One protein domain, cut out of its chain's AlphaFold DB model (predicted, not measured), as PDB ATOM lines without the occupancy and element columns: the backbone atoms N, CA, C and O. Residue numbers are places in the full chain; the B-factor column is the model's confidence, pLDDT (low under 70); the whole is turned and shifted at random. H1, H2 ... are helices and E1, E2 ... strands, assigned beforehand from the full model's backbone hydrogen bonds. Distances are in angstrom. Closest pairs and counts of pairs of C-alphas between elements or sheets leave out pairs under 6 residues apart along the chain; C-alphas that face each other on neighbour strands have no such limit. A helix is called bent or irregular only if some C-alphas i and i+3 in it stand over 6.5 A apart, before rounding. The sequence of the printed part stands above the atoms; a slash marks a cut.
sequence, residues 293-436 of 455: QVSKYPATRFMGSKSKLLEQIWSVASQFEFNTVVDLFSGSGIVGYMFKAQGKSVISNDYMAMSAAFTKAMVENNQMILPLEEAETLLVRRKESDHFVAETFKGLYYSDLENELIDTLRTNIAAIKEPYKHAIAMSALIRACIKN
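AT A GLANCE: This is residues 293 to 436 of the 455 residues of the protein "Site-specific DNA-methyltransferase (adenine-specific)" of Eubacterium plexicaudatum ASF492 (UniProt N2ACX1). Look for an elongated body in two parts that meet where H3 crosses H7. In the first part H2 and H3 lie side by side and pack on a small two-stranded sheet, E1 and E2, with H1 on H2 at the far end; in the second, H6 and H7 form a helical hairpin, with short H5 on H6. The printed part has 144 residues, with seven named helices and two named strands in the order H1 E1 H2 E2 H3 H4 H5 H6 H7; the sheet is parallel, in the order E1, E2, and the class is mostly helix. It is only just compact, close to loose, with a radius of gyration of the C-alphas of 17.0 A, and spans 54 by 30 by 24 A.

HOW THE PARTS SIT: Go past residues 293 to 306, which hold no named element, to H1, residues 307 to 317; it touches H2, residues 334 to 341, at a steep tilt of 53 degrees, the closest C-alphas being those of Ser 307 and Ile 334, 6.4 A apart. E1, residues 324 to 327, and E2, residues 345 to 348, are parallel neighbours at 18 degrees; find N 325 and O 345 at 2.8 A. E1, H2 and E2 make a strand-helix-strand unit, two parallel neighbour strands with a helix between, with a right-handed crossover. H3, residues 353 to 364, touches H2 with residues 359 to 363 alone, at a shallow tilt of 15 degrees, the closest C-alphas being those of Tyr 337 and Val 363, 5.3 A apart. H7, residues 419 to 433, touches H3 at a steep tilt of 56 degrees, closest at the C-alphas of Ala 361 and Ile 424, 4.9 A. H6, residues 400 to 414, forms a hairpin with H7, opposite ways at a shallow tilt of 15 degrees; the closest C-alphas are those of Ile 413 and His 422, 6.1 A apart. H5, residues 388 to 392, touches H6, closest at the C-alphas of Ala 390 and Asn 403, 4.7 A. H4, residues 372 to 377, is near H6, and close to but not clearly touching H7, closest at the C-alphas of Ala 375 and Ala 425, 7.4 A. Every O i to N i+4 pair is within hydrogen-bond range in H2, H4, H5, H6 and H7, against 5 of 7 in H1 and 7 of 8 in H3.

IN THESE COORDINATES: Find C-alpha 307 at (41.384, 16.646, 22.837), where H1 begins; it runs 15.4 A and is irregular, C-alphas 308 and 311 being 7.7 A apart. E1 spans 9.9 A, H2 10.3 A, E2 10.0 A, H3 14.7 A, H4 8.7 A, H5 5.8 A, H6 21.2 A and H7 20.8 A, ending at C-alpha 433, (38.368, 33.620, 32.314).

THE WHOLE: The two C-alphas farthest apart, those of Gln 319 and Glu 384, are 54.3 A apart. The printed part has no cut, and no link between elements is long. Mean pLDDT of the printed part is 89.9, with residues 300 to 303 and 435 to 436 under 70.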
ATOM      1  N   GLN A 293      54.913  15.522  24.289       92.56
ATOM      2  CA  GLN A 293      54.709  16.951  24.087       92.56
ATOM      3  C   GLN A 293      53.222  17.323  23.967       92.56
ATOM      4  O   GLN A 293      52.831  18.379  24.456       92.56
ATOM      5  N   VAL A 294      52.377  16.466  23.380       92.38
ATOM      6  CA  VAL A 294      50.939  16.735  23.206       92.38
ATOM      7  C   VAL A 294      50.230  16.862  24.555       92.38
ATOM      8  O   VAL A 294      49.387  17.745  24.714       92.38
ATOM      9  N   SER A 295      50.611  16.061  25.559       89.38
ATOM     10  CA  SER A 295      50.029  16.148  26.906       89.38
ATOM     11  C   SER A 295      50.446  17.401  27.680       89.38
ATOM     12  O   SER A 295      49.807  17.734  28.673       89.38
ATOM     13  N   LYS A 296      51.468  18.137  27.217       90.69
ATOM     14  CA  LYS A 296      51.838  19.447  27.779       90.69
ATOM     15  C   LYS A 296      50.927  20.577  27.300       90.69
ATOM     16  O   LYS A 296      51.034  21.689  27.815       90.69
ATOM     17  N   TYR A 297      50.040  20.330  26.330       90.75
ATOM     18  CA  TYR A 297      49.069  21.340  25.931       90.75
ATOM     19  C   TYR A 297      48.089  21.591  27.082       90.75
ATOM     20  O   TYR A 297      47.402  20.662  27.512       90.75
ATOM     21  N   PRO A 298      47.974  22.831  27.581       84.62
ATOM     22  CA  PRO A 298      47.115  23.085  28.717       84.62
ATOM     23  C   PRO A 298      45.659  22.832  28.319       84.62
ATOM     24  O   PRO A 298      45.188  23.300  27.273       84.62
ATOM     25  N   ALA A 299      44.934  22.086  29.152       74.25
ATOM     26  CA  ALA A 299      43.538  21.763  28.898       74.25
ATOM     27  C   ALA A 299      42.695  23.044  28.796       74.25
ATOM     28  O   ALA A 299      42.925  24.026  29.503       74.25
ATOM     29  N   THR A 300      41.709  23.037  27.904       68.94
ATOM     30  CA  THR A 300      40.700  24.095  27.796       68.94
ATOM     31  C   THR A 300      39.333  23.487  28.083       68.94
ATOM     32  O   THR A 300      39.060  22.356  27.683       68.94
ATOM     33  N   ARG A 301      38.442  24.230  28.747       68.12
ATOM     34  CA  ARG A 301      37.010  23.880  28.830       68.12
ATOM     35  C   ARG A 301      36.240  24.396  27.608       68.12
ATOM     36  O   ARG A 301      35.106  24.838  27.715       68.12
ATOM     37  N   PHE A 302      36.883  24.375  26.444       69.62
ATOM     38  CA  PHE A 302      36.285  24.842  25.202       69.62
ATOM     39  C   PHE A 302      35.294  23.797  24.680       69.62
ATOM     40  O   PHE A 302      35.668  22.641  24.437       69.62
ATOM     41  N   MET A 303      34.027  24.186  24.519       68.50
ATOM     42  CA  MET A 303      32.993  23.287  24.012       68.50
ATOM     43  C   MET A 303      33.335  22.872  22.576       68.50
ATOM     44  O   MET A 303      33.611  23.704  21.722       68.50
ATOM     45  N   GLY A 304      33.376  21.563  22.315       77.12
ATOM     46  CA  GLY A 304      33.766  21.030  21.005       77.12
ATOM     47  C   GLY A 304      35.268  20.790  20.806       77.12
ATOM     48  O   GLY A 304      35.656  20.357  19.715       77.12
ATOM     49  N   SER A 305      36.107  20.985  21.836       85.69
ATOM     50  CA  SER A 305      37.527  20.607  21.780       85.69
ATOM     51  C   SER A 305      37.704  19.133  21.398       85.69
ATOM     52  O   SER A 305      37.023  18.242  21.908       85.69
ATOM     53  N   LYS A 306      38.651  18.868  20.494       91.50
ATOM     54  CA  LYS A 306      38.949  17.529  19.965       91.50
ATOM     55  C   LYS A 306      40.052  16.808  20.749       91.50
ATOM     56  O   LYS A 306      40.617  15.842  20.251       91.50
ATOM     57  N   SER A 307      40.341  17.236  21.979       89.75
ATOM     58  CA  SER A 307      41.384  16.646  22.837       89.75
ATOM     59  C   SER A 307      41.228  15.133  23.039       89.75
ATOM     60  O   SER A 307      42.211  14.403  23.001       89.75
ATOM     61  N   LYS A 308      39.989  14.640  23.171       89.00
ATOM     62  CA  LYS A 308      39.685  13.202  23.300       89.00
ATOM     63  C   LYS A 308      39.794  12.411  21.990       89.00
ATOM     64  O   LYS A 308      39.694  11.193  22.027       89.00
ATOM     65  N   LEU A 309      39.932  13.094  20.852       91.06
ATOM     66  CA  LEU A 309      39.940  12.495  19.515       91.06
ATOM     67  C   LEU A 309      41.321  12.540  18.845       91.06
ATOM     68  O   LEU A 309      41.450  12.157  17.686       91.06
ATOM     69  N   LEU A 310      42.354  13.032  19.537       91.88
ATOM     70  CA  LEU A 310      43.672  13.253  18.935       91.88
ATOM     71  C   LEU A 310      44.306  11.961  18.416       91.88
ATOM     72  O   LEU A 310      44.891  11.970  17.337       91.88
ATOM     73  N   GLU A 311      44.161  10.855  19.148       89.31
ATOM     74  CA  GLU A 311      44.689   9.552  18.730       89.31
ATOM     75  C   GLU A 311      44.006   9.060  17.452       89.31
ATOM     76  O   GLU A 311      44.675   8.609  16.526       89.31
ATOM     77  N   GLN A 312      42.682   9.211  17.358       88.19
ATOM     78  CA  GLN A 312      41.906   8.822  16.184       88.19
ATOM     79  C   GLN A 312      42.251   9.713  14.986       88.19
ATOM     80  O   GLN A 312      42.513   9.194  13.900       88.19
ATOM     81  N   ILE A 313      42.324  11.033  15.185       91.50
ATOM     82  CA  ILE A 313      42.720  11.987  14.140       91.50
ATOM     83  C   ILE A 313      44.117  11.634  13.615       91.50
ATOM     84  O   ILE A 313      44.307  11.529  12.404       91.50
ATOM     85  N   TRP A 314      45.080  11.381  14.505       90.62
ATOM     86  CA  TRP A 314      46.431  10.991  14.108       90.62
ATOM     87  C   TRP A 314      46.476   9.618  13.424       90.62
ATOM     88  O   TRP A 314      47.190   9.455  12.436       90.62
ATOM     89  N   SER A 315      45.692   8.639  13.886       85.81
ATOM     90  CA  SER A 315      45.646   7.297  13.286       85.81
ATOM     91  C   SER A 315      45.216   7.316  11.818       85.81
ATOM     92  O   SER A 315      45.668   6.487  11.034       85.81
ATOM     93  N   VAL A 316      44.378   8.283  11.434       86.62
ATOM     94  CA  VAL A 316      43.960   8.495  10.046       86.62
ATOM     95  C   VAL A 316      44.986   9.352   9.313       86.62
ATOM     96  O   VAL A 316      45.460   8.964   8.248       86.62
ATOM     97  N   ALA A 317      45.372  10.494   9.888       89.75
ATOM     98  CA  ALA A 317      46.269  11.436   9.230       89.75
ATOM     99  C   ALA A 317      47.653  10.832   8.946       89.75
ATOM    100  O   ALA A 317      48.189  11.027   7.865       89.75
ATOM    101  N   SER A 318      48.214  10.040   9.865       87.56
ATOM    102  CA  SER A 318      49.549   9.431   9.731       87.56
ATOM    103  C   SER A 318      49.705   8.449   8.565       87.56
ATOM    104  O   SER A 318      50.825   8.045   8.263       87.56
ATOM    105  N   GLN A 319      48.608   8.076   7.904       83.25
ATOM    106  CA  GLN A 319      48.608   7.207   6.726       83.25
ATOM    107  C   GLN A 319      48.883   7.963   5.424       83.25
ATOM    108  O   GLN A 319      49.127   7.344   4.391       83.25
ATOM    109  N   PHE A 320      48.837   9.293   5.466       84.31
ATOM    110  CA  PHE A 320      49.166  10.152   4.341       84.31
ATOM    111  C   PHE A 320      50.630  10.599   4.433       84.31
ATOM    112  O   PHE A 320      51.160  10.843   5.520       84.31
ATOM    113  N   GLU A 321      51.280  10.769   3.283       87.12
ATOM    114  CA  GLU A 321      52.582  11.429   3.191       87.12
ATOM    115  C   GLU A 321      52.367  12.938   3.004       87.12
ATOM    116  O   GLU A 321      51.932  13.398   1.951       87.12
ATOM    117  N   PHE A 322      52.607  13.722   4.056       93.50
ATOM    118  CA  PHE A 322      52.412  15.176   4.052       93.50
ATOM    119  C   PHE A 322      53.360  15.863   5.037       93.50
ATOM    120  O   PHE A 322      53.737  15.290   6.064       93.50
ATOM    121  N   ASN A 323      53.694  17.122   4.749       95.75
ATOM    122  CA  ASN A 323      54.558  17.959   5.591       95.75
ATOM    123  C   ASN A 323      53.821  19.140   6.233       95.75
ATOM    124  O   ASN A 323      54.255  19.628   7.274       95.75
ATOM    125  N   THR A 324      52.699  19.565   5.648       96.69
ATOM    126  CA  THR A 324      51.951  20.754   6.073       96.69
ATOM    127  C   THR A 324      50.490  20.405   6.324       96.69
ATOM    128  O   THR A 324      49.893  19.652   5.557       96.69
ATOM    129  N   VAL A 325      49.918  20.971   7.384       96.50
ATOM    130  CA  VAL A 325      48.500  20.877   7.747       96.50
ATOM    131  C   VAL A 325      47.896  22.272   7.754       96.50
ATOM    132  O   VAL A 325      48.491  23.200   8.298       96.50
ATOM    133  N   VAL A 326      46.701  22.405   7.183       96.12
ATOM    134  CA  VAL A 326      45.882  23.614   7.293       96.12
ATOM    135  C   VAL A 326      44.705  23.307   8.215       96.12
ATOM    136  O   VAL A 326      43.835  22.512   7.869       96.12
ATOM    137  N   ASP A 327      44.696  23.918   9.396       94.19
ATOM    138  CA  ASP A 327      43.626  23.822  10.389       94.19
ATOM    139  C   ASP A 327      42.726  25.059  10.274       94.19
ATOM    140  O   ASP A 327      43.010  26.106  10.854       94.19
ATOM    141  N   LEU A 328      41.675  24.961   9.451       92.00
ATOM    142  CA  LEU A 328      40.793  26.093   9.127       92.00
ATOM    143  C   LEU A 328      39.866  26.522  10.276       92.00
ATOM    144  O   LEU A 328      39.346  27.639  10.235       92.00
ATOM    145  N   PHE A 329      39.660  25.633  11.251       91.88
ATOM    146  CA  PHE A 329      38.745  25.785  12.385       91.88
ATOM    147  C   PHE A 329      39.466  25.381  13.669       91.88
ATOM    148  O   PHE A 329      39.098  24.416  14.349       91.88
ATOM    149  N   SER A 330      40.555  26.091  13.949       91.38
ATOM    150  CA  SER A 330      41.512  25.690  14.976       91.38
ATOM    151  C   SER A 330      40.923  25.632  16.386       91.38
ATOM    152  O   SER A 330      41.393  24.838  17.208       91.38
ATOM    153  N   GLY A 331      39.880  26.419  16.680       90.56
ATOM    154  CA  GLY A 331      39.173  26.429  17.958       90.56
ATOM    155  C   GLY A 331      40.133  26.499  19.145       90.56
ATOM    156  O   GLY A 331      40.896  27.445  19.323       90.56
ATOM    157  N   SER A 332      40.169  25.437  19.955       89.62
ATOM    158  CA  SER A 332      41.071  25.376  21.110       89.62
ATOM    159  C   SER A 332      42.557  25.188  20.767       89.62
ATOM    160  O   SER A 332      43.329  24.966  21.691       89.62
ATOM    161  N   GLY A 333      42.949  25.138  19.491       92.81
ATOM    162  CA  GLY A 333      44.325  24.985  18.995       92.81
ATOM    163  C   GLY A 333      44.981  23.616  19.225       92.81
ATOM    164  O   GLY A 333      46.134  23.417  18.848       92.81
ATOM    165  N   ILE A 334      44.281  22.658  19.845       93.88
ATOM    166  CA  ILE A 334      44.864  21.377  20.282       93.88
ATOM    167  C   ILE A 334      45.222  20.453  19.109       93.88
ATOM    168  O   ILE A 334      46.217  19.734  19.176       93.88
ATOM    169  N   VAL A 335      44.435  20.470  18.029       94.88
ATOM    170  CA  VAL A 335      44.675  19.625  16.848       94.88
ATOM    171  C   VAL A 335      45.905  20.122  16.094       94.88
ATOM    172  O   VAL A 335      46.832  19.343  15.873       94.88
ATOM    173  N   GLY A 336      45.969  21.425  15.795       95.62
ATOM    174  CA  GLY A 336      47.175  22.055  15.258       95.62
ATOM    175  C   GLY A 336      48.411  21.808  16.129       95.62
ATOM    176  O   GLY A 336      49.465  21.429  15.622       95.62
ATOM    177  N   TYR A 337      48.288  21.909  17.454       95.75
ATOM    178  CA  TYR A 337      49.399  21.597  18.354       95.75
ATOM    179  C   TYR A 337      49.856  20.133  18.283       95.75
ATOM    180  O   TYR A 337      51.056  19.862  18.296       95.75
ATOM    181  N   MET A 338      48.919  19.187  18.172       95.75
ATOM    182  CA  MET A 338      49.237  17.770  17.994       95.75
ATOM    183  C   MET A 338      50.029  17.535  16.704       95.75
ATOM    184  O   MET A 338      51.069  16.883  16.749       95.75
ATOM    185  N   PHE A 339      49.622  18.129  15.579       95.81
ATOM    186  CA  PHE A 339      50.375  18.021  14.326       95.81
ATOM    187  C   PHE A 339      51.764  18.661  14.407       95.81
ATOM    188  O   PHE A 339      52.737  18.068  13.936       95.81
ATOM    189  N   LYS A 340      51.887  19.814  15.072       95.25
ATOM    190  CA  LYS A 340      53.185  20.438  15.356       95.25
ATOM    191  C   LYS A 340      54.097  19.517  16.168       95.25
ATOM    192  O   LYS A 340      55.262  19.349  15.823       95.25
ATOM    193  N   ALA A 341      53.573  18.890  17.222       94.38
ATOM    194  CA  ALA A 341      54.327  17.944  18.046       94.38
ATOM    195  C   ALA A 341      54.784  16.699  17.262       94.38
ATOM    196  O   ALA A 341      55.771  16.072  17.633       94.38
ATOM    197  N   GLN A 342      54.103  16.372  16.159       93.12
ATOM    198  CA  GLN A 342      54.486  15.325  15.203       93.12
ATOM    199  C   GLN A 342      55.468  15.818  14.118       93.12
ATOM    200  O   GLN A 342      55.693  15.125  13.124       93.12
ATOM    201  N   GLY A 343      56.025  17.024  14.267       93.50
ATOM    202  CA  GLY A 343      56.984  17.614  13.332       93.50
ATOM    203  C   GLY A 343      56.367  18.144  12.035       93.50
ATOM    204  O   GLY A 343      57.091  18.345  11.062       93.50
ATOM    205  N   LYS A 344      55.045  18.345  11.981       95.12
ATOM    206  CA  LYS A 344      54.369  18.923  10.809       95.12
ATOM    207  C   LYS A 344      54.362  20.448  10.885       95.12
ATOM    208  O   LYS A 344      54.239  21.022  11.964       95.12
ATOM    209  N   SER A 345      54.440  21.099   9.726       96.50
ATOM    210  CA  SER A 345      54.140  22.525   9.600       96.50
ATOM    211  C   SER A 345      52.631  22.733   9.717       96.50
ATOM    212  O   SER A 345      51.857  21.956   9.155       96.50
ATOM    213  N   VAL A 346      52.197  23.752  10.457       97.00
ATOM    214  CA  VAL A 346      50.776  23.987  10.736       97.00
ATOM    215  C   VAL A 346      50.417  25.425  10.408       97.00
ATOM    216  O   VAL A 346      50.985  26.358  10.967       97.00
ATOM    217  N   ILE A 347      49.435  25.586   9.529       95.88
ATOM    218  CA  ILE A 347      48.777  26.856   9.235       95.88
ATOM    219  C   ILE A 347      47.429  26.808   9.943       95.88
ATOM    220  O   ILE A 347      46.631  25.917   9.670       95.88
ATOM    221  N   SER A 348      47.187  27.718  10.882       93.81
ATOM    222  CA  SER A 348      45.929  27.776  11.636       93.81
ATOM    223  C   SER A 348      45.104  28.986  11.225       93.81
ATOM    224  O   SER A 348      45.644  30.071  11.022       93.81
ATOM    225  N   ASN A 349      43.796  28.793  11.140       92.62
ATOM    226  CA  ASN A 349      42.805  29.833  10.939       92.62
ATOM    227  C   ASN A 349      41.617  29.589  11.878       92.62
ATOM    228  O   ASN A 349      41.376  28.466  12.331       92.62
ATOM    229  N   ASP A 350      40.899  30.658  12.196       90.94
ATOM    230  CA  ASP A 350      39.605  30.597  12.861       90.94
ATOM    231  C   ASP A 350      38.886  31.941  12.709       90.94
ATOM    232  O   ASP A 350      39.526  32.969  12.486       90.94
ATOM    233  N   TYR A 351      37.565  31.936  12.868       87.56
ATOM    234  CA  TYR A 351      36.786  33.170  12.930       87.56
ATOM    235  C   TYR A 351      36.952  33.873  14.287       87.56
ATOM    236  O   TYR A 351      36.963  35.100  14.362       87.56
ATOM    237  N   MET A 352      37.116  33.107  15.371       85.38
ATOM    238  CA  MET A 352      37.221  33.653  16.719       85.38
ATOM    239  C   MET A 352      38.638  34.166  17.001       85.38
ATOM    240  O   MET A 352      39.617  33.415  16.960       85.38
ATOM    241  N   ALA A 353      38.751  35.428  17.418       86.75
ATOM    242  CA  ALA A 353      40.041  36.029  17.767       86.75
ATOM    243  C   ALA A 353      40.748  35.321  18.944       86.75
ATOM    244  O   ALA A 353      41.977  35.262  19.008       86.75
ATOM    245  N   MET A 354      39.976  34.703  19.841       87.19
ATOM    246  CA  MET A 354      40.488  33.817  20.888       87.19
ATOM    247  C   MET A 354      41.332  32.665  20.326       87.19
ATOM    248  O   MET A 354      42.441  32.411  20.800       87.19
ATOM    249  N   SER A 355      40.804  31.957  19.328       90.31
ATOM    250  CA  SER A 355      41.463  30.808  18.704       90.31
ATOM    251  C   SER A 355      42.767  31.236  18.026       90.31
ATOM    252  O   SER A 355      43.786  30.545  18.124       90.31
ATOM    253  N   ALA A 356      42.779  32.430  17.421       90.25
ATOM    254  CA  ALA A 356      43.987  33.042  16.875       90.25
ATOM    255  C   ALA A 356      45.034  33.332  17.968       90.25
ATOM    256  O   ALA A 356      46.213  33.036  17.780       90.25
ATOM    257  N   ALA A 357      44.627  33.832  19.141       91.44
ATOM    258  CA  ALA A 357      45.547  34.033  20.264       91.44
ATOM    259  C   ALA A 357      46.163  32.705  20.747       91.44
ATOM    260  O   ALA A 357      47.381  32.623  20.924       91.44
ATOM    261  N   PHE A 358      45.353  31.647  20.891       92.31
ATOM    262  CA  PHE A 358      45.832  30.323  21.308       92.31
ATOM    263  C   PHE A 358      46.811  29.703  20.315       92.31
ATOM    264  O   PHE A 358      47.851  29.169  20.714       92.31
ATOM    265  N   THR A 359      46.481  29.746  19.027       94.38
ATOM    266  CA  THR A 359      47.331  29.169  17.983       94.38
ATOM    267  C   THR A 359      48.598  29.986  17.794       94.38
ATOM    268  O   THR A 359      49.670  29.394  17.712       94.38
ATOM    269  N   LYS A 360      48.546  31.316  17.888       94.94
ATOM    270  CA  LYS A 360      49.756  32.147  17.887       94.94
ATOM    271  C   LYS A 360      50.676  31.850  19.073       94.94
ATOM    272  O   LYS A 360      51.885  31.714  18.901       94.94
ATOM    273  N   ALA A 361      50.108  31.679  20.268       95.00
ATOM    274  CA  ALA A 361      50.869  31.429  21.492       95.00
ATOM    275  C   ALA A 361      51.477  30.021  21.587       95.00
ATOM    276  O   ALA A 361      52.569  29.875  22.130       95.00
ATOM    277  N   MET A 362      50.773  28.991  21.103       92.88
ATOM    278  CA  MET A 362      51.154  27.586  21.326       92.88
ATOM    279  C   MET A 362      51.548  26.837  20.044       92.88
ATOM    280  O   MET A 362      52.341  25.894  20.099       92.88
ATOM    281  N   VAL A 363      51.001  27.223  18.888       94.44
ATOM    282  CA  VAL A 363      51.215  26.545  17.598       94.44
ATOM    283  C   VAL A 363      52.237  27.299  16.744       94.44
ATOM    284  O   VAL A 363      53.234  26.707  16.354       94.44
ATOM    285  N   GLU A 364      52.082  28.599  16.513       94.69
ATOM    286  CA  GLU A 364      53.043  29.396  15.733       94.69
ATOM    287  C   GLU A 364      54.347  29.641  16.515       94.69
ATOM    288  O   GLU A 364      55.443  29.424  16.000       94.69
ATOM    289  N   ASN A 365      54.240  30.014  17.794       94.12
ATOM    290  CA  ASN A 365      55.389  30.279  18.660       94.12
ATOM    291  C   ASN A 365      56.232  29.022  18.941       94.12
ATOM    292  O   ASN A 365      55.726  28.021  19.455       94.12
ATOM    293  N   ASN A 366      57.538  29.088  18.679       91.31
ATOM    294  CA  ASN A 366      58.470  27.974  18.895       91.31
ATOM    295  C   ASN A 366      59.472  28.189  20.034       91.31
ATOM    296  O   ASN A 366      60.104  27.224  20.457       91.31
ATOM    297  N   GLN A 367      59.670  29.426  20.493       93.19
ATOM    298  CA  GLN A 367      60.821  29.772  21.342       93.19
ATOM    299  C   GLN A 367      60.505  30.818  22.409       93.19
ATOM    300  O   GLN A 367      61.153  30.839  23.453       93.19
ATOM    301  N   MET A 368      59.530  31.693  22.165       95.94
ATOM    302  CA  MET A 368      59.253  32.806  23.059       95.94
ATOM    303  C   MET A 368      58.538  32.324  24.311       95.94
ATOM    304  O   MET A 368      57.578  31.553  24.247       95.94
ATOM    305  N   ILE A 369      58.989  32.834  25.451       94.88
ATOM    306  CA  ILE A 369      58.361  32.637  26.752       94.88
ATOM    307  C   ILE A 369      57.987  33.992  27.352       94.88
ATOM    308  O   ILE A 369      58.600  35.017  27.038       94.88
ATOM    309  N   LEU A 370      56.996  33.977  28.240       95.19
ATOM    310  CA  LEU A 370      56.709  35.073  29.157       95.19
ATOM    311  C   LEU A 370      57.197  34.644  30.550       95.19
ATOM    312  O   LEU A 370      56.552  33.787  31.160       95.19
ATOM    313  N   PRO A 371      58.350  35.150  31.028       95.56
ATOM    314  CA  PRO A 371      58.863  34.828  32.355       95.56
ATOM    315  C   PRO A 371      57.848  35.159  33.450       95.56
ATOM    316  O   PRO A 371      57.089  36.119  33.320       95.56
ATOM    317  N   LEU A 372      57.863  34.390  34.543       93.31
ATOM    318  CA  LEU A 372      56.912  34.565  35.643       93.31
ATOM    319  C   LEU A 372      56.981  35.975  36.245       93.31
ATOM    320  O   LEU A 372      55.944  36.600  36.413       93.31
ATOM    321  N   GLU A 373      58.185  36.504  36.462       93.88
ATOM    322  CA  GLU A 373      58.390  37.869  36.969       93.88
ATOM    323  C   GLU A 373      57.737  38.921  36.058       93.88
ATOM    324  O   GLU A 373      57.071  39.841  36.528       93.88
ATOM    325  N   GLU A 374      57.866  38.767  34.735       94.00
ATOM    326  CA  GLU A 374      57.235  39.666  33.761       94.00
ATOM    327  C   GLU A 374      55.708  39.518  33.787       94.00
ATOM    328  O   GLU A 374      54.996  40.522  33.761       94.00
ATOM    329  N   ALA A 375      55.203  38.285  33.903       93.56
ATOM    330  CA  ALA A 375      53.776  37.998  34.011       93.56
ATOM    331  C   ALA A 375      53.153  38.585  35.289       93.56
ATOM    332  O   ALA A 375      52.075  39.171  35.223       93.56
ATOM    333  N   GLU A 376      53.837  38.498  36.431       93.38
ATOM    334  CA  GLU A 376      53.401  39.101  37.697       93.38
ATOM    335  C   GLU A 376      53.277  40.619  37.575       93.38
ATOM    336  O   GLU A 376      52.337  41.217  38.103       93.38
ATOM    337  N   THR A 377      54.156  41.257  36.795       94.06
ATOM    338  CA  THR A 377      54.045  42.700  36.575       94.06
ATOM    339  C   THR A 377      52.785  43.124  35.819       94.06
ATOM    340  O   THR A 377      52.391  44.288  35.929       94.06
ATOM    341  N   LEU A 378      52.130  42.209  35.091       93.81
ATOM    342  CA  LEU A 378      50.869  42.481  34.395       93.81
ATOM    343  C   LEU A 378      49.684  42.611  35.360       93.81
ATOM    344  O   LEU A 378      48.678  43.213  34.989       93.81
ATOM    345  N   LEU A 379      49.802  42.097  36.587       91.44
ATOM    346  CA  LEU A 379      48.779  42.217  37.631       91.44
ATOM    347  C   LEU A 379      48.818  43.585  38.329       91.44
ATOM    348  O   LEU A 379      47.867  43.965  39.008       91.44
ATOM    349  N   VAL A 380      49.915  44.331  38.180       91.69
ATOM    350  CA  VAL A 380      50.105  45.621  38.847       91.69
ATOM    351  C   VAL A 380      49.500  46.739  38.000       91.69
ATOM    352  O   VAL A 380      49.861  46.921  36.834       91.69
ATOM    353  N   ARG A 381      48.610  47.540  38.593       88.50
ATOM    354  CA  ARG A 381      48.031  48.720  37.936       88.50
ATOM    355  C   ARG A 381      49.119  49.758  37.660       88.50
ATOM    356  O   ARG A 381      49.684  50.342  38.581       88.50
ATOM    357  N   ARG A 382      49.419  49.982  36.377       81.12
ATOM    358  CA  ARG A 382      50.418  50.967  35.908       81.12
ATOM    359  C   ARG A 382      49.794  52.195  35.254       81.12
ATOM    360  O   ARG A 382      50.423  53.249  35.213       81.12
ATOM    361  N   LYS A 383      48.592  52.041  34.697       82.50
ATOM    362  CA  LYS A 383      47.817  53.072  33.999       82.50
ATOM    363  C   LYS A 383      46.334  52.867  34.277       82.50
ATOM    364  O   LYS A 383      45.931  51.775  34.675       82.50
ATOM    365  N   GLU A 384      45.556  53.920  34.061       85.75
ATOM    366  CA  GLU A 384      44.099  53.843  34.096       85.75
ATOM    367  C   GLU A 384      43.585  52.970  32.946       85.75
ATOM    368  O   GLU A 384      44.038  53.130  31.809       85.75
ATOM    369  N   SER A 385      42.689  52.030  33.254       86.31
ATOM    370  CA  SER A 385      42.004  51.182  32.275       86.31
ATOM    371  C   SER A 385      40.787  51.883  31.671       86.31
ATOM    372  O   SER A 385      40.335  52.909  32.169       86.31
ATOM    373  N   ASP A 386      40.231  51.297  30.610       86.19
ATOM    374  CA  ASP A 386      38.955  51.724  30.020       86.19
ATOM    375  C   ASP A 386      37.727  51.295  30.844       86.19
ATOM    376  O   ASP A 386      36.618  51.695  30.511       86.19
ATOM    377  N   HIS A 387      37.932  50.493  31.900       88.56
ATOM    378  CA  HIS A 387      36.896  49.923  32.779       88.56
ATOM    379  C   HIS A 387      35.825  49.118  32.034       88.56
ATOM    380  O   HIS A 387      34.742  48.869  32.561       88.56
ATOM    381  N   PHE A 388      36.121  48.679  30.807       89.69
ATOM    382  CA  PHE A 388      35.143  48.023  29.949       89.69
ATOM    383  C   PHE A 388      34.591  46.744  30.586       89.69
ATOM    384  O   PHE A 388      33.382  46.516  30.533       89.69
ATOM    385  N   VAL A 389      35.441  45.904  31.187       88.50
ATOM    386  CA  VAL A 389      34.987  44.653  31.810       88.50
ATOM    387  C   VAL A 389      34.228  44.938  33.102       88.50
ATOM    388  O   VAL A 389      33.154  44.370  33.304       88.50
ATOM    389  N   ALA A 390      34.742  45.842  33.939       88.94
ATOM    390  CA  ALA A 390      34.106  46.267  35.184       88.94
ATOM    391  C   ALA A 390      32.714  46.868  34.975       88.94
ATOM    392  O   ALA A 390      31.803  46.555  35.739       88.94
ATOM    393  N   GLU A 391      32.519  47.670  33.930       90.44
ATOM    394  CA  GLU A 391      31.221  48.266  33.616       90.44
ATOM    395  C   GLU A 391      30.280  47.278  32.919       90.44
ATOM    396  O   GLU A 391      29.115  47.158  33.300       90.44
ATOM    397  N   THR A 392      30.774  46.533  31.924       87.62
ATOM    398  CA  THR A 392      29.932  45.667  31.081       87.62
ATOM    399  C   THR A 392      29.469  44.408  31.814       87.62
ATOM    400  O   THR A 392      28.352  43.942  31.592       87.62
ATOM    401  N   PHE A 393      30.307  43.842  32.692       84.62
ATOM    402  CA  PHE A 393      30.055  42.546  33.340       84.62
ATOM    403  C   PHE A 393      29.786  42.632  34.843       84.62
ATOM    404  O   PHE A 393      29.842  41.615  35.547       84.62
ATOM    405  N   LYS A 394      29.465  43.829  35.343       88.62
ATOM    406  CA  LYS A 394      29.175  44.059  36.758       88.62
ATOM    407  C   LYS A 394      28.071  43.132  37.273       88.62
ATOM    408  O   LYS A 394      26.971  43.097  36.728       88.62
ATOM    409  N   GLY A 395      28.360  42.398  38.349       84.81
ATOM    410  CA  GLY A 395      27.400  41.498  38.997       84.81
ATOM    411  C   GLY A 395      26.997  40.262  38.183       84.81
ATOM    412  O   GLY A 395      26.082  39.557  38.598       84.81
ATOM    413  N   LEU A 396      27.650  39.993  37.044       84.38
ATOM    414  CA  LEU A 396      27.337  38.837  36.201       84.38
ATOM    415  C   LEU A 396      28.225  37.634  36.525       84.38
ATOM    416  O   LEU A 396      27.739  36.606  36.988       84.38
ATOM    417  N   TYR A 397      29.524  37.756  36.251       81.00
ATOM    418  CA  TYR A 397      30.423  36.601  36.166       81.00
ATOM    419  C   TYR A 397      31.534  36.573  37.216       81.00
ATOM    420  O   TYR A 397      31.949  35.497  37.646       81.00
ATOM    421  N   TYR A 398      32.020  37.748  37.604       85.00
ATOM    422  CA  TYR A 398      33.108  37.930  38.557       85.00
ATOM    423  C   TYR A 398      32.745  39.023  39.559       85.00
ATOM    424  O   TYR A 398      31.848  39.835  39.309       85.00
ATOM    425  N   SER A 399      33.450  39.046  40.687       89.69
ATOM    426  CA  SER A 399      33.378  40.155  41.639       89.69
ATOM    427  C   SER A 399      33.910  41.456  41.027       89.69
ATOM    428  O   SER A 399      34.698  41.439  40.083       89.69
ATOM    429  N   ASP A 400      33.516  42.598  41.595       89.56
ATOM    430  CA  ASP A 400      33.964  43.914  41.121       89.56
ATOM    431  C   ASP A 400      35.504  44.029  41.121       89.56
ATOM    432  O   ASP A 400      36.088  44.489  40.142       89.56
ATOM    433  N   LEU A 401      36.172  43.490  42.151       89.38
ATOM    434  CA  LEU A 401      37.639  43.439  42.237       89.38
ATOM    435  C   LEU A 401      38.277  42.589  41.126       89.38
ATOM    436  O   LEU A 401      39.329  42.938  40.594       89.38
ATOM    437  N   GLU A 402      37.664  41.457  40.778       90.44
ATOM    438  CA  GLU A 402      38.151  40.596  39.698       90.44
ATOM    439  C   GLU A 402      37.943  41.243  38.326       90.44
ATOM    440  O   GLU A 402      38.820  41.137  37.471       90.44
ATOM    441  N   ASN A 403      36.829  41.949  38.115       89.81
ATOM    442  CA  ASN A 403      36.613  42.685  36.872       89.81
ATOM    443  C   ASN A 403      37.643  43.815  36.698       89.81
ATOM    444  O   ASN A 403      38.242  43.928  35.628       89.81
ATOM    445  N   GLU A 404      37.922  44.589  37.752       90.31
ATOM    446  CA  GLU A 404      38.979  45.614  37.739       90.31
ATOM    447  C   GLU A 404      40.370  45.013  37.461       90.31
ATOM    448  O   GLU A 404      41.196  45.597  36.747       90.31
ATOM    449  N   LEU A 405      40.641  43.815  37.991       91.44
ATOM    450  CA  LEU A 405      41.881  43.090  37.720       91.44
ATOM    451  C   LEU A 405      41.973  42.644  36.253       91.44
ATOM    452  O   LEU A 405      43.039  42.762  35.644       91.44
ATOM    453  N   ILE A 406      40.875  42.163  35.664       91.69
ATOM    454  CA  ILE A 406      40.822  41.804  34.241       91.69
ATOM    455  C   ILE A 406      41.080  43.041  33.372       91.69
ATOM    456  O   ILE A 406      41.856  42.950  32.421       91.69
ATOM    457  N   ASP A 407      40.501  44.197  33.699       91.06
ATOM    458  CA  ASP A 407      40.750  45.444  32.967       91.06
ATOM    459  C   ASP A 407      42.198  45.933  33.096       91.06
ATOM    460  O   ASP A 407      42.811  46.355  32.107       91.06
ATOM    461  N   THR A 408      42.796  45.788  34.281       92.94
ATOM    462  CA  THR A 408      44.229  46.037  34.492       92.94
ATOM    463  C   THR A 408      45.083  45.126  33.604       92.94
ATOM    464  O   THR A 408      45.980  45.601  32.901       92.94
ATOM    465  N   LEU A 409      44.774  43.825  33.568       93.69
ATOM    466  CA  LEU A 409      45.467  42.847  32.727       93.69
ATOM    467  C   LEU A 409      45.303  43.162  31.238       93.69
ATOM    468  O   LEU A 409      46.300  43.190  30.521       93.69
ATOM    469  N   ARG A 410      44.083  43.450  30.763       92.94
ATOM    470  CA  ARG A 410      43.815  43.843  29.365       92.94
ATOM    471  C   ARG A 410      44.658  45.053  28.963       92.94
ATOM    472  O   ARG A 410      45.316  45.022  27.923       92.94
ATOM    473  N   THR A 411      44.694  46.071  29.821       93.38
ATOM    474  CA  THR A 411      45.450  47.312  29.599       93.38
ATOM    475  C   THR A 411      46.955  47.051  29.529       93.38
ATOM    476  O   THR A 411      47.636  47.527  28.618       93.38
ATOM    477  N   ASN A 412      47.488  46.258  30.459       94.56
ATOM    478  CA  ASN A 412      48.911  45.928  30.499       94.56
ATOM    479  C   ASN A 412      49.328  45.010  29.337       94.56
ATOM    480  O   ASN A 412      50.389  45.220  28.749       94.56
ATOM    481  N   ILE A 413      48.494  44.034  28.960       94.62
ATOM    482  CA  ILE A 413      48.749  43.137  27.824       94.62
ATOM    483  C   ILE A 413      48.767  43.921  26.511       94.62
ATOM    484  O   ILE A 413      49.671  43.711  25.706       94.62
ATOM    485  N   ALA A 414      47.851  44.876  26.323       92.06
ATOM    486  CA  ALA A 414      47.815  45.727  25.132       92.06
ATOM    487  C   ALA A 414      49.104  46.555  24.933       92.06
ATOM    488  O   ALA A 414      49.423  46.952  23.814       92.06
ATOM    489  N   ALA A 415      49.873  46.798  26.000       92.56
ATOM    490  CA  ALA A 415      51.157  47.491  25.927       92.56
ATOM    491  C   ALA A 415      52.334  46.584  25.500       92.56
ATOM    492  O   ALA A 415      53.424  47.096  25.213       92.56
ATOM    493  N   ILE A 416      52.152  45.258  25.450       94.25
ATOM    494  CA  ILE A 416      53.196  44.308  25.047       94.25
ATOM    495  C   ILE A 416      53.384  44.378  23.527       94.25
ATOM    496  O   ILE A 416      52.524  43.960  22.758       94.25
ATOM    497  N   LYS A 417      54.545  44.880  23.085       94.56
ATOM    498  CA  LYS A 417      54.874  45.013  21.653       94.56
ATOM    499  C   LYS A 417      55.300  43.705  20.990       94.56
ATOM    500  O   LYS A 417      55.140  43.560  19.782       94.56
ATOM    501  N   GLU A 418      55.898  42.787  21.749       96.19
ATOM    502  CA  GLU A 418      56.358  41.510  21.202       96.19
ATOM    503  C   GLU A 418      55.138  40.586  20.987       96.19
ATOM    504  O   GLU A 418      54.420  40.291  21.949       96.19
ATOM    505  N   PRO A 419      54.858  40.157  19.742       94.88
ATOM    506  CA  PRO A 419      53.592  39.519  19.387       94.88
ATOM    507  C   PRO A 419      53.350  38.159  20.053       94.88
ATOM    508  O   PRO A 419      52.195  37.817  20.318       94.88
ATOM    509  N   TYR A 420      54.392  37.375  20.333       96.62
ATOM    510  CA  TYR A 420      54.255  36.076  20.989       96.62
ATOM    511  C   TYR A 420      54.073  36.219  22.495       96.62
ATOM    512  O   TYR A 420      53.214  35.546  23.053       96.62
ATOM    513  N   LYS A 421      54.789  37.132  23.158       96.69
ATOM    514  CA  LYS A 421      54.538  37.473  24.566       96.69
ATOM    515  C   LYS A 421      53.129  38.017  24.754       96.69
ATOM    516  O   LYS A 421      52.436  37.591  25.675       96.69
ATOM    517  N   HIS A 422      52.683  38.886  23.844       96.25
ATOM    518  CA  HIS A 422      51.305  39.366  23.817       96.25
ATOM    519  C   HIS A 422      50.321  38.194  23.686       96.25
ATOM    520  O   HIS A 422      49.386  38.078  24.475       96.25
ATOM    521  N   ALA A 423      50.543  37.284  22.729       95.56
ATOM    522  CA  ALA A 423      49.682  36.118  22.530       95.56
ATOM    523  C   ALA A 423      49.685  35.154  23.731       95.56
ATOM    524  O   ALA A 423      48.624  34.640  24.085       95.56
ATOM    525  N   ILE A 424      50.834  34.924  24.376       95.69
ATOM    526  CA  ILE A 424      50.961  34.102  25.591       95.69
ATOM    527  C   ILE A 424      50.154  34.729  26.730       95.69
ATOM    528  O   ILE A 424      49.328  34.044  27.333       95.69
ATOM    529  N   ALA A 425      50.346  36.025  26.992       95.88
ATOM    530  CA  ALA A 425      49.646  36.733  28.060       95.88
ATOM    531  C   ALA A 425      48.128  36.768  27.817       95.88
ATOM    532  O   ALA A 425      47.344  36.443  28.707       95.88
ATOM    533  N   MET A 426      47.713  37.070  26.582       94.50
ATOM    534  CA  MET A 426      46.308  37.052  26.173       94.50
ATOM    535  C   MET A 426      45.703  35.646  26.301       94.50
ATOM    536  O   MET A 426      44.619  35.485  26.854       94.50
ATOM    537  N   SER A 427      46.417  34.606  25.863       91.88
ATOM    538  CA  SER A 427      45.976  33.214  26.007       91.88
ATOM    539  C   SER A 427      45.801  32.815  27.470       91.88
ATOM    540  O   SER A 427      44.839  32.119  27.796       91.88
ATOM    541  N   ALA A 428      46.709  33.248  28.350       91.62
ATOM    542  CA  ALA A 428      46.626  32.996  29.784       91.62
ATOM    543  C   ALA A 428      45.408  33.692  30.411       91.62
ATOM    544  O   ALA A 428      44.639  33.028  31.106       91.62
ATOM    545  N   LEU A 429      45.181  34.977  30.098       91.44
ATOM    546  CA  LEU A 429      44.010  35.735  30.556       91.44
ATOM    547  C   LEU A 429      42.706  35.066  30.109       91.44
ATOM    548  O   LEU A 429      41.854  34.742  30.932       91.44
ATOM    549  N   ILE A 430      42.572  34.789  28.811       88.31
ATOM    550  CA  ILE A 430      41.392  34.131  28.246       88.31
ATOM    551  C   ILE A 430      41.136  32.795  28.953       88.31
ATOM    552  O   ILE A 430      40.008  32.508  29.347       88.31
ATOM    553  N   ARG A 431      42.169  31.964  29.142       85.06
ATOM    554  CA  ARG A 431      42.034  30.656  29.804       85.06
ATOM    555  C   ARG A 431      41.644  30.776  31.272       85.06
ATOM    556  O   ARG A 431      40.858  29.950  31.735       85.06
ATOM    557  N   ALA A 432      42.158  31.779  31.983       85.94
ATOM    558  CA  ALA A 432      41.737  32.075  33.347       85.94
ATOM    559  C   ALA A 432      40.239  32.428  33.384       85.94
ATOM    560  O   ALA A 432      39.508  31.893  34.217       85.94
ATOM    561  N   CYS A 433      39.767  33.211  32.410       81.81
ATOM    562  CA  CYS A 433      38.368  33.620  32.314       81.81
ATOM    563  C   CYS A 433      37.410  32.501  31.840       81.81
ATOM    564  O   CYS A 433      36.252  32.440  32.249       81.81
ATOM    565  N   ILE A 434      37.877  31.541  31.030       71.12
ATOM    566  CA  ILE A 434      37.067  30.377  30.603       71.12
ATOM    567  C   ILE A 434      36.611  29.528  31.806       71.12
ATOM    568  O   ILE A 434      35.654  28.760  31.709       71.12
ATOM    569  N   LYS A 435      37.267  29.654  32.967       60.47
ATOM    570  CA  LYS A 435      36.877  28.922  34.176       60.47
ATOM    571  C   LYS A 435      35.473  29.305  34.674       60.47
ATOM    572  O   LYS A 435      34.822  28.431  35.245       60.47
ATOM    573  N   ASN A 436      35.015  30.534  34.393       53.59
ATOM    574  CA  ASN A 436      33.764  31.097  34.914       53.59
ATOM    575  C   ASN A 436      32.794  31.651  33.831       53.59
ATOM    576  O   ASN A 436      31.667  31.980  34.190       53.59
TER     577      ASN A 436